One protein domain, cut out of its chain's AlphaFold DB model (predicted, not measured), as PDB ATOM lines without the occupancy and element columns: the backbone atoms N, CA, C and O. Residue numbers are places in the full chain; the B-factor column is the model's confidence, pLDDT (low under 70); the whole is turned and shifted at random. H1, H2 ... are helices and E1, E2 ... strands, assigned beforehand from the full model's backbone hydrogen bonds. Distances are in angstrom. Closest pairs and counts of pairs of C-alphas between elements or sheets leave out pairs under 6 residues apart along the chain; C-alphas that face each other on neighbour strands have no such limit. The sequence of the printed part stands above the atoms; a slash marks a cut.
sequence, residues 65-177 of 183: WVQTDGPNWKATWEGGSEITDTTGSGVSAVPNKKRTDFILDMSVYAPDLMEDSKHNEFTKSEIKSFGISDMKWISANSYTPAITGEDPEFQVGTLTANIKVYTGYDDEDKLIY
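This is residues 65 to 177 of the 183 residues of an uncharacterized protein of Paenibacillus etheri (UniProt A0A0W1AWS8). Little regular structure here: a loose sandwich, the meander E1-E2-E3 partly face to face with sheet E4-E7, and the small hairpin E5-E6 far off toward one end. The printed part has 113 residues, of which the named elements, seven strands E1 to E7 and then the helix H1, hold only 43, and the class is mostly strand; each sheet is antiparallel. The whole is loose, radius of gyration of the C-alphas 18.4 A, spanning 58 by 29 by 22 A.

Look first at E2, residues 72 to 77, inner between E1, 65 to 67, and E3, 80 to 87: N 74 to O 66 and N 75 to O 82 are each 2.8 A. E4, 98 to 105, and E7, 160 to 167, are antiparallel; N 100 to O 165 is 2.8 A. E5, 113 to 115, pairs with E6, 121 to 123; N 122 to O 114 is 2.8 A. H1, 174 to 177, is too short for O i to N i+4 pairs.

Find C-alpha 65 at (63.910, 54.003, 84.615) and C-alpha 177 at (80.064, 45.595, 82.846). E3 and E4 each run 22.1 A.

The printed part has no cut; link E6 to E7 is long. Residues 170 to 177 have pLDDT under 70.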
ATOM      1  N   TRP A  65      63.363  53.187  83.538       84.75
ATOM      2  CA  TRP A  65      63.910  54.003  84.615       84.75
ATOM      3  C   TRP A  65      64.473  55.308  84.058       84.75
ATOM      4  O   TRP A  65      65.287  55.299  83.138       84.75
ATOM      5  N   VAL A  66      64.059  56.428  84.644       88.00
ATOM      6  CA  VAL A  66      64.542  57.767  84.292       88.00
ATOM      7  C   VAL A  66      65.087  58.440  85.543       88.00
ATOM      8  O   VAL A  66      64.412  58.471  86.574       88.00
ATOM      9  N   GLN A  67      66.301  58.979  85.461       87.06
ATOM     10  CA  GLN A  67      66.868  59.773  86.542       87.06
ATOM     11  C   GLN A  67      66.103  61.095  86.661       87.06
ATOM     12  O   GLN A  67      65.844  61.774  85.670       87.06
ATOM     13  N   THR A  68      65.708  61.436  87.880       87.38
ATOM     14  CA  THR A  68      65.066  62.719  88.188       87.38
ATOM     15  C   THR A  68      66.115  63.813  88.400       87.38
ATOM     16  O   THR A  68      67.302  63.522  88.491       87.38
ATOM     17  N   ASP A  69      65.688  65.069  88.551       80.50
ATOM     18  CA  ASP A  69      66.598  66.187  88.867       80.50
ATOM     19  C   ASP A  69      67.327  66.018  90.223       80.50
ATOM     20  O   ASP A  69      68.263  66.754  90.530       80.50
ATOM     21  N   GLY A  70      66.892  65.063  91.055       79.50
ATOM     22  CA  GLY A  70      67.509  64.704  92.331       79.50
ATOM     23  C   GLY A  70      68.309  63.390  92.289       79.50
ATOM     24  O   GLY A  70      68.584  62.841  91.225       79.50
ATOM     25  N   PRO A  71      68.660  62.822  93.457       83.69
ATOM     26  CA  PRO A  71      69.433  61.580  93.540       83.69
ATOM     27  C   PRO A  71      68.607  60.321  93.221       83.69
ATOM     28  O   PRO A  71      69.073  59.209  93.463       83.69
ATOM     29  N   ASN A  72      67.391  60.471  92.696       89.25
ATOM     30  CA  ASN A  72      66.426  59.388  92.577       89.25
ATOM     31  C   ASN A  72      66.156  59.033  91.122       89.25
ATOM     32  O   ASN A  72      66.184  59.881  90.226       89.25
ATOM     33  N   TRP A  73      65.783  57.782  90.920       90.62
ATOM     34  CA  TRP A  73      65.290  57.243  89.671       90.62
ATOM     35  C   TRP A  73      63.802  56.972  89.794       90.62
ATOM     36  O   TRP A  73      63.326  56.512  90.831       90.62
ATOM     37  N   LYS A  74      63.064  57.239  88.722       89.81
ATOM     38  CA  LYS A  74      61.640  56.947  88.630       89.81
ATOM     39  C   LYS A  74      61.384  55.945  87.513       89.81
ATOM     40  O   LYS A  74      61.744  56.198  86.365       89.81
ATOM     41  N   ALA A  75      60.734  54.838  87.848       86.56
ATOM     42  CA  ALA A  75      60.167  53.903  86.890       86.56
ATOM     43  C   ALA A  75      58.716  54.270  86.610       86.56
ATOM     44  O   ALA A  75      57.979  54.644  87.521       86.56
ATOM     45  N   THR A  76      58.293  54.134  85.357       83.69
ATOM     46  CA  THR A  76      56.875  54.219  84.980       83.69
ATOM     47  C   THR A  76      56.516  53.027  84.108       83.69
ATOM     48  O   THR A  76      57.315  52.605  83.270       83.69
ATOM     49  N   TRP A  77      55.319  52.490  84.316       81.62
ATOM     50  CA  TRP A  77      54.747  51.401  83.533       81.62
ATOM     51  C   TRP A  77      53.227  51.568  83.443       81.62
ATOM     52  O   TRP A  77      52.637  52.475  84.038       81.62
ATOM     53  N   GLU A  78      52.579  50.687  82.687       74.00
ATOM     54  CA  GLU A  78      51.124  50.660  82.584       74.00
ATOM     55  C   GLU A  78      50.491  50.285  83.933       74.00
ATOM     56  O   GLU A  78      50.574  49.144  84.376       74.00
ATOM     57  N   GLY A  79      49.880  51.265  84.602       73.06
ATOM     58  CA  GLY A  79      49.204  51.067  85.888       73.06
ATOM     59  C   GLY A  79      49.991  51.507  87.124       73.06
ATOM     60  O   GLY A  79      49.472  51.366  88.229       73.06
ATOM     61  N   GLY A  80      51.200  52.074  86.988       81.44
ATOM     62  CA  GLY A  80      51.938  52.546  88.162       81.44
ATOM     63  C   GLY A  80      53.276  53.238  87.903       81.44
ATOM     64  O   GLY A  80      53.726  53.423  86.770       81.44
ATOM     65  N   SER A  81      53.907  53.652  88.999       86.50
ATOM     66  CA  SER A  81      55.261  54.203  89.010       86.50
ATOM     67  C   SER A  81      55.959  53.879  90.322       86.50
ATOM     68  O   SER A  81      55.306  53.899  91.362       86.50
ATOM     69  N   GLU A  82      57.277  53.704  90.279       86.50
ATOM     70  CA  GLU A  82      58.115  53.452  91.455       86.50
ATOM     71  C   GLU A  82      59.253  54.465  91.513       86.50
ATOM     72  O   GLU A  82      59.699  54.967  90.479       86.50
ATOM     73  N   ILE A  83      59.751  54.742  92.717       88.25
ATOM     74  CA  ILE A  83      60.956  55.545  92.929       88.25
ATOM     75  C   ILE A  83      61.990  54.697  93.670       88.25
ATOM     76  O   ILE A  83      61.664  53.977  94.622       88.25
ATOM     77  N   THR A  84      63.237  54.785  93.225       88.94
ATOM     78  CA  THR A  84      64.393  54.175  93.882       88.94
ATOM     79  C   THR A  84      65.544  55.169  93.928       88.94
ATOM     80  O   THR A  84      65.584  56.122  93.145       88.94
ATOM     81  N   ASP A  85      66.468  54.965  94.855       89.25
ATOM     82  CA  ASP A  85      67.659  55.798  94.980       89.25
ATOM     83  C   ASP A  85      68.679  55.457  93.883       89.25
ATOM     84  O   ASP A  85      68.563  54.464  93.157       89.25
ATOM     85  N   THR A  86      69.695  56.302  93.744       87.44
ATOM     86  CA  THR A  86      70.821  56.050  92.842       87.44
ATOM     87  C   THR A  86      71.849  55.133  93.485       87.44
ATOM     88  O   THR A  86      72.276  55.349  94.617       87.44
ATOM     89  N   THR A  87      72.341  54.190  92.692       84.56
ATOM     90  CA  THR A  87      73.502  53.368  93.003       84.56
ATOM     91  C   THR A  87      74.656  53.773  92.085       84.56
ATOM     92  O   THR A  87      74.532  53.764  90.863       84.56
ATOM     93  N   GLY A  88      75.826  54.088  92.652       79.25
ATOM     94  CA  GLY A  88      76.998  54.578  91.903       79.25
ATOM     95  C   GLY A  88      77.057  56.104  91.772       79.25
ATOM     96  O   GLY A  88      76.378  56.826  92.496       79.25
ATOM     97  N   SER A  89      77.913  56.607  90.878       79.19
ATOM     98  CA  SER A  89      78.120  58.048  90.688       79.19
ATOM     99  C   SER A  89      78.531  58.411  89.255       79.19
ATOM    100  O   SER A  89      78.973  57.567  88.467       79.19
ATOM    101  N   GLY A  90      78.366  59.691  88.905       79.19
ATOM    102  CA  GLY A  90      78.700  60.218  87.581       79.19
ATOM    103  C   GLY A  90      77.925  59.516  86.463       79.19
ATOM    104  O   GLY A  90      76.737  59.241  86.595       79.19
ATOM    105  N   VAL A  91      78.613  59.191  85.370       77.06
ATOM    106  CA  VAL A  91      78.030  58.514  84.194       77.06
ATOM    107  C   VAL A  91      77.650  57.047  84.435       77.06
ATOM    108  O   VAL A  91      76.986  56.448  83.598       77.06
ATOM    109  N   SER A  92      78.073  56.469  85.564       80.50
ATOM    110  CA  SER A  92      77.779  55.082  85.955       80.50
ATOM    111  C   SER A  92      76.620  54.963  86.952       80.50
ATOM    112  O   SER A  92      76.334  53.873  87.446       80.50
ATOM    113  N   ALA A  93      75.976  56.089  87.283       82.56
ATOM    114  CA  ALA A  93      74.806  56.113  88.144       82.56
ATOM    115  C   ALA A  93      73.662  55.311  87.508       82.56
ATOM    116  O   ALA A  93      73.295  55.538  86.356       82.56
ATOM    117  N   VAL A  94      73.095  54.386  88.277       85.94
ATOM    118  CA  VAL A  94      71.996  53.506  87.862       85.94
ATOM    119  C   VAL A  94      70.946  53.410  88.972       85.94
ATOM    120  O   VAL A  94      71.271  53.680  90.132       85.94
ATOM    121  N   PRO A  95      69.690  53.044  88.661       87.88
ATOM    122  CA  PRO A  95      68.676  52.802  89.684       87.88
ATOM    123  C   PRO A  95      69.086  51.638  90.590       87.88
ATOM    124  O   PRO A  95      69.459  50.570  90.097       87.88
ATOM    125  N   ASN A  96      68.968  51.825  91.905       88.50
ATOM    126  CA  ASN A  96      69.208  50.758  92.869       88.50
ATOM    127  C   ASN A  96      68.210  49.611  92.693       88.50
ATOM    128  O   ASN A  96      67.020  49.865  92.457       88.50
ATOM    129  N   LYS A  97      68.674  48.365  92.851       86.19
ATOM    130  CA  LYS A  97      67.806  47.194  92.756       86.19
ATOM    131  C   LYS A  97      66.703  47.251  93.802       86.19
ATOM    132  O   LYS A  97      66.935  47.439  94.996       86.19
ATOM    133  N   LYS A  98      65.472  47.052  93.348       84.12
ATOM    134  CA  LYS A  98      64.278  47.084  94.182       84.12
ATOM    135  C   LYS A  98      63.274  46.059  93.686       84.12
ATOM    136  O   LYS A  98      63.122  45.850  92.482       84.12
ATOM    137  N   ARG A  99      62.565  45.426  94.620       86.62
ATOM    138  CA  ARG A  99      61.376  44.644  94.280       86.62
ATOM    139  C   ARG A  99      60.293  45.596  93.784       86.62
ATOM    140  O   ARG A  99      60.013  46.607  94.427       86.62
ATOM    141  N   THR A 100      59.671  45.238  92.676       83.69
ATOM    142  CA  THR A 100      58.557  45.977  92.102       83.69
ATOM    143  C   THR A 100      57.448  44.998  91.746       83.69
ATOM    144  O   THR A 100      57.691  43.954  91.132       83.69
ATOM    145  N   ASP A 101      56.237  45.349  92.162       86.38
ATOM    146  CA  ASP A 101      55.031  44.559  91.957       86.38
ATOM    147  C   ASP A 101      54.156  45.310  90.936       86.38
ATOM    148  O   ASP A 101      53.815  46.479  91.132       86.38
ATOM    149  N   PHE A 102      53.813  44.654  89.829       85.81
ATOM    150  CA  PHE A 102      53.059  45.222  88.714       85.81
ATOM    151  C   PHE A 102      51.714  44.527  88.609       85.81
ATOM    152  O   PHE A 102      51.650  43.306  88.502       85.81
ATOM    153  N   ILE A 103      50.642  45.305  88.550       89.25
ATOM    154  CA  ILE A 103      49.331  44.795  88.162       89.25
ATOM    155  C   ILE A 103      49.158  45.114  86.681       89.25
ATOM    156  O   ILE A 103      49.030  46.280  86.318       89.25
ATOM    157  N   LEU A 104      49.185  44.087  85.833       89.38
ATOM    158  CA  LEU A 104      49.071  44.237  84.384       89.38
ATOM    159  C   LEU A 104      47.680  43.847  83.892       89.38
ATOM    160  O   LEU A 104      47.124  42.830  84.319       89.38
ATOM    161  N   ASP A 105      47.161  44.622  82.937       90.94
ATOM    162  CA  ASP A 105      46.051  44.185  82.095       90.94
ATOM    163  C   ASP A 105      46.582  43.306  80.954       90.94
ATOM    164  O   ASP A 105      47.200  43.756  79.989       90.94
ATOM    165  N   MET A 106      46.312  42.010  81.063       91.00
ATOM    166  CA  MET A 106      46.715  41.003  80.091       91.00
ATOM    167  C   MET A 106      45.893  41.051  78.805       91.00
ATOM    168  O   MET A 106      46.247  40.380  77.832       91.00
ATOM    169  N   SER A 107      44.832  41.864  78.751       89.81
ATOM    170  CA  SER A 107      44.071  42.081  77.525       89.81
ATOM    171  C   SER A 107      44.966  42.618  76.404       89.81
ATOM    172  O   SER A 107      44.823  42.176  75.266       89.81
ATOM    173  N   VAL A 108      45.943  43.479  76.706       89.38
ATOM    174  CA  VAL A 108      46.869  44.071  75.720       89.38
ATOM    175  C   VAL A 108      47.823  43.024  75.130       89.38
ATOM    176  O   VAL A 108      48.217  43.108  73.967       89.38
ATOM    177  N   TYR A 109      48.133  41.982  75.902       90.12
ATOM    178  CA  TYR A 109      49.078  40.927  75.527       90.12
ATOM    179  C   TYR A 109      48.408  39.675  74.950       90.12
ATOM    180  O   TYR A 109      49.098  38.744  74.539       90.12
ATOM    181  N   ALA A 110      47.076  39.637  74.877       91.75
ATOM    182  CA  ALA A 110      46.357  38.540  74.242       91.75
ATOM    183  C   ALA A 110      46.689  38.447  72.733       91.75
ATOM    184  O   ALA A 110      46.875  39.481  72.084       91.75
ATOM    185  N   PRO A 111      46.759  37.236  72.150       93.19
ATOM    186  CA  PRO A 111      46.899  37.077  70.705       93.19
ATOM    187  C   PRO A 111      45.653  37.583  69.964       93.19
ATOM    188  O   PRO A 111      44.537  37.514  70.481       93.19
ATOM    189  N   ASP A 112      45.848  38.076  68.740       91.75
ATOM    190  CA  ASP A 112      44.758  38.600  67.905       91.75
ATOM    191  C   ASP A 112      43.877  37.489  67.321       91.75
ATOM    192  O   ASP A 112      42.695  37.711  67.051       91.75
ATOM    193  N   LEU A 113      44.450  36.294  67.168       92.62
ATOM    194  CA  LEU A 113      43.792  35.080  66.699       92.62
ATOM    195  C   LEU A 113      43.896  33.989  67.763       92.62
ATOM    196  O   LEU A 113      44.935  33.811  68.403       92.62
ATOM    197  N   MET A 114      42.801  33.265  67.952       93.25
ATOM    198  CA  MET A 114      42.702  32.125  68.853       93.25
ATOM    199  C   MET A 114      41.976  30.993  68.154       93.25
ATOM    200  O   MET A 114      41.169  31.226  67.259       93.25
ATOM    201  N   GLU A 115      42.238  29.771  68.587       93.81
ATOM    202  CA  GLU A 115      41.709  28.581  67.933       93.81
ATOM    203  C   GLU A 115      40.900  27.734  68.909       93.81
ATOM    204  O   GLU A 115      41.214  27.654  70.100       93.81
ATOM    205  N   ASP A 116      39.854  27.088  68.401       93.06
ATOM    206  CA  ASP A 116      39.203  25.993  69.116       93.06
ATOM    207  C   ASP A 116      39.996  24.677  68.996       93.06
ATOM    208  O   ASP A 116      41.034  24.589  68.341       93.06
ATOM    209  N   SER A 117      39.486  23.608  69.610       93.38
ATOM    210  CA  SER A 117      40.106  22.275  69.569       93.38
ATOM    211  C   SER A 117      40.139  21.618  68.177       93.38
ATOM    212  O   SER A 117      40.710  20.538  68.023       93.38
ATOM    213  N   LYS A 118      39.532  22.245  67.162       92.44
ATOM    214  CA  LYS A 118      39.509  21.808  65.763       92.44
ATOM    215  C   LYS A 118      40.236  22.768  64.819       92.44
ATOM    216  O   LYS A 118      40.120  22.595  63.606       92.44
ATOM    217  N   HIS A 119      40.985  23.734  65.349       91.69
ATOM    218  CA  HIS A 119      41.698  24.743  64.562       91.69
ATOM    219  C   HIS A 119      40.773  25.644  63.731       91.69
ATOM    220  O   HIS A 119      41.160  26.138  62.672       91.69
ATOM    221  N   ASN A 120      39.525  25.850  64.169       90.31
ATOM    222  CA  ASN A 120      38.753  26.977  63.657       90.31
ATOM    223  C   ASN A 120      39.293  28.249  64.324       90.31
ATOM    224  O   ASN A 120      39.381  28.311  65.552       90.31
ATOM    225  N   GLU A 121      39.663  29.235  63.515       91.62
ATOM    226  CA  GLU A 121      40.224  30.504  63.975       91.62
ATOM    227  C   GLU A 121      39.119  31.498  64.345       91.62
ATOM    228  O   GLU A 121      38.100  31.617  63.661       91.62
ATOM    229  N   PHE A 122      39.356  32.244  65.418       90.50
ATOM    230  CA  PHE A 122      38.491  33.295  65.928       90.50
ATOM    231  C   PHE A 122      39.330  34.530  66.212       90.50
ATOM    232  O   PHE A 122      40.376  34.457  66.864       90.50
ATOM    233  N   THR A 123      38.855  35.682  65.755       91.31
ATOM    234  CA  THR A 123      39.493  36.955  66.084       91.31
ATOM    235  C   THR A 123      39.160  37.350  67.515       91.31
ATOM    236  O   THR A 123      38.057  37.110  68.013       91.31
ATOM    237  N   LYS A 124      40.089  38.030  68.187       87.62
ATOM    238  CA  LYS A 124      39.894  38.540  69.551       87.62
ATOM    239  C   LYS A 124      38.600  39.353  69.714       87.62
ATOM    240  O   LYS A 124      37.966  39.279  70.762       87.62
ATOM    241  N   SER A 125      38.173  40.086  68.681       86.88
ATOM    242  CA  SER A 125      36.923  40.862  68.671       86.88
ATOM    243  C   SER A 125      35.639  40.023  68.701       86.88
ATOM    244  O   SER A 125      34.591  40.534  69.087       86.88
ATOM    245  N   GLU A 126      35.692  38.755  68.295       86.00
ATOM    246  CA  GLU A 126      34.532  37.851  68.271       86.00
ATOM    247  C   GLU A 126      34.329  37.122  69.610       86.00
ATOM    248  O   GLU A 126      33.277  36.523  69.858       86.00
ATOM    249  N   ILE A 127      35.321  37.191  70.500       87.31
ATOM    250  CA  ILE A 127      35.342  36.475  71.772       87.31
ATOM    251  C   ILE A 127      34.617  37.299  72.840       87.31
ATOM    252  O   ILE A 127      35.061  38.367  73.251       87.31
ATOM    253  N   LYS A 128      33.488  36.776  73.333       84.62
ATOM    254  CA  LYS A 128      32.644  37.465  74.332       84.62
ATOM    255  C   LYS A 128      33.172  37.388  75.765       84.62
ATOM    256  O   LYS A 128      32.811  38.219  76.591       84.62
ATOM    257  N   SER A 129      33.960  36.365  76.083       86.25
ATOM    258  CA  SER A 129      34.546  36.160  77.408       86.25
ATOM    259  C   SER A 129      35.960  35.634  77.228       86.25
ATOM    260  O   SER A 129      36.158  34.595  76.603       86.25
ATOM    261  N   PHE A 130      36.927  36.388  77.739       87.06
ATOM    262  CA  PHE A 130      38.345  36.088  77.636       87.06
ATOM    263  C   PHE A 130      38.988  36.220  79.016       87.06
ATOM    264  O   PHE A 130      38.543  37.022  79.836       87.06
ATOM    265  N   GLY A 131      40.018  35.420  79.273       93.19
ATOM    266  CA  GLY A 131      40.714  35.396  80.549       93.19
ATOM    267  C   GLY A 131      41.951  34.514  80.494       93.19
ATOM    268  O   GLY A 131      42.108  33.682  79.597       93.19
ATOM    269  N   ILE A 132      42.828  34.699  81.470       94.25
ATOM    270  CA  ILE A 132      44.056  33.927  81.616       94.25
ATOM    271  C   ILE A 132      43.684  32.516  82.082       94.25
ATOM    272  O   ILE A 132      42.866  32.338  82.988       94.25
ATOM    273  N   SER A 133      44.282  31.508  81.452       94.44
ATOM    274  CA  SER A 133      44.133  30.101  81.852       94.44
ATOM    275  C   SER A 133      45.429  29.498  82.387       94.44
ATOM    276  O   SER A 133      45.374  28.670  83.290       94.44
ATOM    277  N   ASP A 134      46.571  29.940  81.862       94.06
ATOM    278  CA  ASP A 134      47.918  29.563  82.280       94.06
ATOM    279  C   ASP A 134      48.855  30.757  82.036       94.06
ATOM    280  O   ASP A 134      48.657  31.515  81.081       94.06
ATOM    281  N   MET A 135      49.862  30.928  82.889       93.75
ATOM    282  CA  MET A 135      50.896  31.951  82.752       93.75
ATOM    283  C   MET A 135      52.183  31.446  83.384       93.75
ATOM    284  O   MET A 135      52.164  30.954  84.505       93.75
ATOM    285  N   LYS A 136      53.295  31.591  82.661       92.69
ATOM    286  CA  LYS A 136      54.608  31.133  83.111       92.69
ATOM    287  C   LYS A 136      55.682  32.131  82.762       92.69
ATOM    288  O   LYS A 136      55.573  32.841  81.759       92.69
ATOM    289  N   TRP A 137      56.745  32.120  83.552       89.88
ATOM    290  CA  TRP A 137      57.956  32.840  83.195       89.88
ATOM    291  C   TRP A 137      58.646  32.218  81.983       89.88
ATOM    292  O   TRP A 137      58.702  30.998  81.817       89.88
ATOM    293  N   ILE A 138      59.223  33.080  81.151       87.00
ATOM    294  CA  ILE A 138      60.103  32.692  80.048       87.00
ATOM    295  C   ILE A 138      61.489  33.217  80.384       87.00
ATOM    296  O   ILE A 138      61.649  34.419  80.578       87.00
ATOM    297  N   SER A 139      62.479  32.330  80.481       77.81
ATOM    298  CA  SER A 139      63.846  32.709  80.856       77.81
ATOM    299  C   SER A 139      64.362  33.867  79.993       77.81
ATOM    300  O   SER A 139      64.359  33.782  78.766       77.81
ATOM    301  N   ALA A 140      64.791  34.949  80.644       74.06
ATOM    302  CA  ALA A 140      65.405  36.099  79.998       74.06
ATOM    303  C   ALA A 140      66.400  36.769  80.951       74.06
ATOM    304  O   ALA A 140      66.209  36.758  82.163       74.06
ATOM    305  N   ASN A 141      67.427  37.412  80.394       72.94
ATOM    306  CA  ASN A 141      68.432  38.149  81.173       72.94
ATOM    307  C   ASN A 141      67.948  39.544  81.616       72.94
ATOM    308  O   ASN A 141      68.670  40.257  82.302       72.94
ATOM    309  N   SER A 142      66.760  39.970  81.177       70.62
ATOM    310  CA  SER A 142      66.231  41.322  81.389       70.62
ATOM    311  C   SER A 142      65.451  41.497  82.694       70.62
ATOM    312  O   SER A 142      65.069  42.621  83.014       70.62
ATOM    313  N   TYR A 143      65.185  40.421  83.436       77.31
ATOM    314  CA  TYR A 143      64.464  40.478  84.704       77.31
ATOM    315  C   TYR A 143      64.865  39.327  85.631       77.31
ATOM    316  O   TYR A 143      65.401  38.309  85.204       77.31
ATOM    317  N   THR A 144      64.568  39.477  86.920       83.94
ATOM    318  CA  THR A 144      64.671  38.395  87.906       83.94
ATOM    319  C   THR A 144      63.346  38.293  88.661       83.94
ATOM    320  O   THR A 144      62.946  39.290  89.272       83.94
ATOM    321  N   PRO A 145      62.645  37.140  88.637       85.94
ATOM    322  CA  PRO A 145      61.457  36.923  89.461       85.94
ATOM    323  C   PRO A 145      61.743  37.229  90.930       85.94
ATOM    324  O   PRO A 145      62.798  36.864  91.448       85.94
ATOM    325  N   ALA A 146      60.805  37.882  91.613       86.00
ATOM    326  CA  ALA A 146      60.975  38.212  93.026       86.00
ATOM    327  C   ALA A 146      61.034  36.961  93.918       86.00
ATOM    328  O   ALA A 146      61.625  37.003  94.995       86.00
ATOM    329  N   ILE A 147      60.425  35.860  93.469       83.06
ATOM    330  CA  ILE A 147      60.448  34.565  94.141       83.06
ATOM    331  C   ILE A 147      60.897  33.513  93.127       83.06
ATOM    332  O   ILE A 147      60.307  33.353  92.059       83.06
ATOM    333  N   THR A 148      61.991  32.820  93.432       80.50
ATOM    334  CA  THR A 148      62.565  31.810  92.539       80.50
ATOM    335  C   THR A 148      61.660  30.585  92.453       80.50
ATOM    336  O   THR A 148      61.318  29.992  93.470       80.50
ATOM    337  N   GLY A 149      61.334  30.166  91.228       78.56
ATOM    338  CA  GLY A 149      60.532  28.966  90.973       78.56
ATOM    339  C   GLY A 149      59.019  29.178  91.054       78.56
ATOM    340  O   GLY A 149      58.282  28.219  90.842       78.56
ATOM    341  N   GLU A 150      58.560  30.403  91.316       85.31
ATOM    342  CA  GLU A 150      57.138  30.751  91.285       85.31
ATOM    343  C   GLU A 150      56.775  31.464  89.982       85.31
ATOM    344  O   GLU A 150      57.460  32.395  89.554       85.31
ATOM    345  N   ASP A 151      55.686  31.018  89.355       91.06
ATOM    346  CA  ASP A 151      55.072  31.673  88.201       91.06
ATOM    347  C   ASP A 151      54.348  32.971  88.617       91.06
ATOM    348  O   ASP A 151      54.076  33.181  89.803       91.06
ATOM    349  N   PRO A 152      54.025  33.870  87.668       91.38
ATOM    350  CA  PRO A 152      53.249  35.064  87.980       91.38
ATOM    351  C   PRO A 152      51.902  34.752  88.642       91.38
ATOM    352  O   PRO A 152      51.240  33.765  88.320       91.38
ATOM    353  N   GLU A 153      51.449  35.634  89.532       93.38
ATOM    354  CA  GLU A 153      50.188  35.453  90.249       93.38
ATOM    355  C   GLU A 153      49.008  35.935  89.398       93.38
ATOM    356  O   GLU A 153      48.976  37.077  88.945       93.38
ATOM    357  N   PHE A 154      47.990  35.099  89.210       94.31
ATOM    358  CA  PHE A 154      46.755  35.489  88.529       94.31
ATOM    359  C   PHE A 154      45.571  34.652  89.017       94.31
ATOM    360  O   PHE A 154      45.732  33.602  89.640       94.31
ATOM    361  N   GLN A 155      44.358  35.110  88.708       93.81
ATOM    362  CA  GLN A 155      43.142  34.333  88.919       93.81
ATOM    363  C   GLN A 155      42.643  33.802  87.573       93.81
ATOM    364  O   GLN A 155      42.466  34.558  86.621       93.81
ATOM    365  N   VAL A 156      42.393  32.494  87.485       91.88
ATOM    366  CA  VAL A 156      41.883  31.876  86.252       91.88
ATOM    367  C   VAL A 156      40.575  32.547  85.828       91.88
ATOM    368  O   VAL A 156      39.655  32.711  86.630       91.88
ATOM    369  N   GLY A 157      40.495  32.918  84.551       91.50
ATOM    370  CA  GLY A 157      39.338  33.596  83.972       91.50
ATOM    371  C   GLY A 157      39.324  35.116  84.155       91.50
ATOM    372  O   GLY A 157      38.404  35.753  83.650       91.50
ATOM    373  N   THR A 158      40.319  35.712  84.821       93.38
ATOM    374  CA  THR A 158      40.483  37.173  84.872       93.38
ATOM    375  C   THR A 158      41.475  37.656  83.815       93.38
ATOM    376  O   THR A 158      42.170  36.864  83.178       93.38
ATOM    377  N   LEU A 159      41.518  38.970  83.599       92.69
ATOM    378  CA  LEU A 159      42.456  39.629  82.684       92.69
ATOM    379  C   LEU A 159      43.648  40.240  83.413       92.69
ATOM    380  O   LEU A 159      44.461  40.913  82.799       92.69
ATOM    381  N   THR A 160      43.756  40.031  84.719       92.62
ATOM    382  CA  THR A 160      44.740  40.719  85.545       92.62
ATOM    383  C   THR A 160      45.768  39.733  86.059       92.62
ATOM    384  O   THR A 160      45.408  38.696  86.621       92.62
ATOM    385  N   ALA A 161      47.039  40.086  85.903       92.50
ATOM    386  CA  ALA A 161      48.153  39.362  86.493       92.50
ATOM    387  C   ALA A 161      48.977  40.291  87.385       92.50
ATOM    388  O   ALA A 161      49.193  41.457  87.053       92.50
ATOM    389  N   ASN A 162      49.424  39.761  88.518       91.06
ATOM    390  CA  ASN A 162      50.368  40.395  89.415       91.06
ATOM    391  C   ASN A 162      51.765  39.823  89.153       91.06
ATOM    392  O   ASN A 162      52.053  38.651  89.404       91.06
ATOM    393  N   ILE A 163      52.624  40.675  88.618       89.31
ATOM    394  CA  ILE A 163      53.991  40.363  88.238       89.31
ATOM    395  C   ILE A 163      54.906  40.900  89.332       89.31
ATOM    396  O   ILE A 163      54.845  42.078  89.657       89.31
ATOM    397  N   LYS A 164      55.778  40.064  89.890       88.81
ATOM    398  CA  LYS A 164      56.717  40.478  90.940       88.81
ATOM    399  C   LYS A 164      58.133  40.223  90.464       88.81
ATOM    400  O   LYS A 164      58.531  39.066  90.321       88.81
ATOM    401  N   VAL A 165      58.894  41.283  90.217       87.00
ATOM    402  CA  VAL A 165      60.295  41.174  89.781       87.00
ATOM    403  C   VAL A 165      61.188  42.126  90.557       87.00
ATOM    404  O   VAL A 165      60.737  43.135  91.096       87.00
ATOM    405  N   TYR A 166      62.476  41.813  90.602       85.56
ATOM    406  CA  TYR A 166      63.491  42.799  90.935       85.56
ATOM    407  C   TYR A 166      63.850  43.594  89.684       85.56
ATOM    408  O   TYR A 166      64.113  43.021  88.626       85.56
ATOM    409  N   THR A 167      63.857  44.916  89.814       78.25
ATOM    410  CA  THR A 167      64.289  45.848  88.770       78.25
ATOM    411  C   THR A 167      65.381  46.761  89.319       78.25
ATOM    412  O   THR A 167      65.475  46.923  90.531       78.25
ATOM    413  N   GLY A 168      66.208  47.347  88.452       75.75
ATOM    414  CA  GLY A 168      67.409  48.085  88.864       75.75
ATOM    415  C   GLY A 168      68.643  47.182  88.960       75.75
ATOM    416  O   GLY A 168      68.593  46.031  88.532       75.75
ATOM    417  N   TYR A 169      69.744  47.718  89.484       72.06
ATOM    418  CA  TYR A 169      71.053  47.055  89.513       72.06
ATOM    419  C   TYR A 169      71.581  46.914  90.941       72.06
ATOM    420  O   TYR A 169      71.473  47.859  91.729       72.06
ATOM    421  N   ASP A 170      72.174  45.758  91.253       66.81
ATOM    422  CA  ASP A 170      72.973  45.585  92.469       66.81
ATOM    423  C   ASP A 170      74.391  46.138  92.260       66.81
ATOM    424  O   ASP A 170      74.890  46.236  91.135       66.81
ATOM    425  N   ASP A 171      75.079  46.481  93.352       56.09
ATOM    426  CA  ASP A 171      76.480  46.915  93.293       56.09
ATOM    427  C   ASP A 171      77.425  45.823  92.753       56.09
ATOM    428  O   ASP A 171      78.440  46.148  92.137       56.09
ATOM    429  N   GLU A 172      77.080  44.541  92.919       53.00
ATOM    430  CA  GLU A 172      77.858  43.403  92.407       53.00
ATOM    431  C   GLU A 172      77.759  43.256  90.876       53.00
ATOM    432  O   GLU A 172      78.752  42.928  90.224       53.00
ATOM    433  N   ASP A 173      76.613  43.600  90.275       50.62
ATOM    434  CA  ASP A 173      76.387  43.508  88.821       50.62
ATOM    435  C   ASP A 173      77.239  44.519  88.026       50.62
ATOM    436  O   ASP A 173      77.538  44.317  86.844       50.62
ATOM    437  N   LYS A 174      77.697  45.598  88.677       48.75
ATOM    438  CA  LYS A 174      78.584  46.610  88.072       48.75
ATOM    439  C   LYS A 174      79.967  46.068  87.733       48.75
ATOM    440  O   LYS A 174      80.604  46.564  86.804       48.75
ATOM    441  N   LEU A 175      80.438  45.057  88.467       39.72
ATOM    442  CA  LEU A 175      81.758  44.466  88.242       39.72
ATOM    443  C   LEU A 175      81.833  43.708  86.910       39.72
ATOM    444  O   LEU A 175      82.921  43.560  86.368       39.72
ATOM    445  N   ILE A 176      80.692  43.285  86.355       45.00
ATOM    446  CA  ILE A 176      80.627  42.500  85.112       45.00
ATOM    447  C   ILE A 176      80.628  43.405  83.864       45.00
ATOM    448  O   ILE A 176      81.051  42.979  82.793       45.00
ATOM    449  N   TYR A 177      80.195  44.667  83.983       40.62
ATOM    450  CA  TYR A 177      80.064  45.595  82.846       40.62
ATOM    451  C   TYR A 177      81.124  46.703  82.777       40.62
ATOM    452  O   TYR A 177      81.161  47.435  81.785       40.62
TER     453      TYR A 177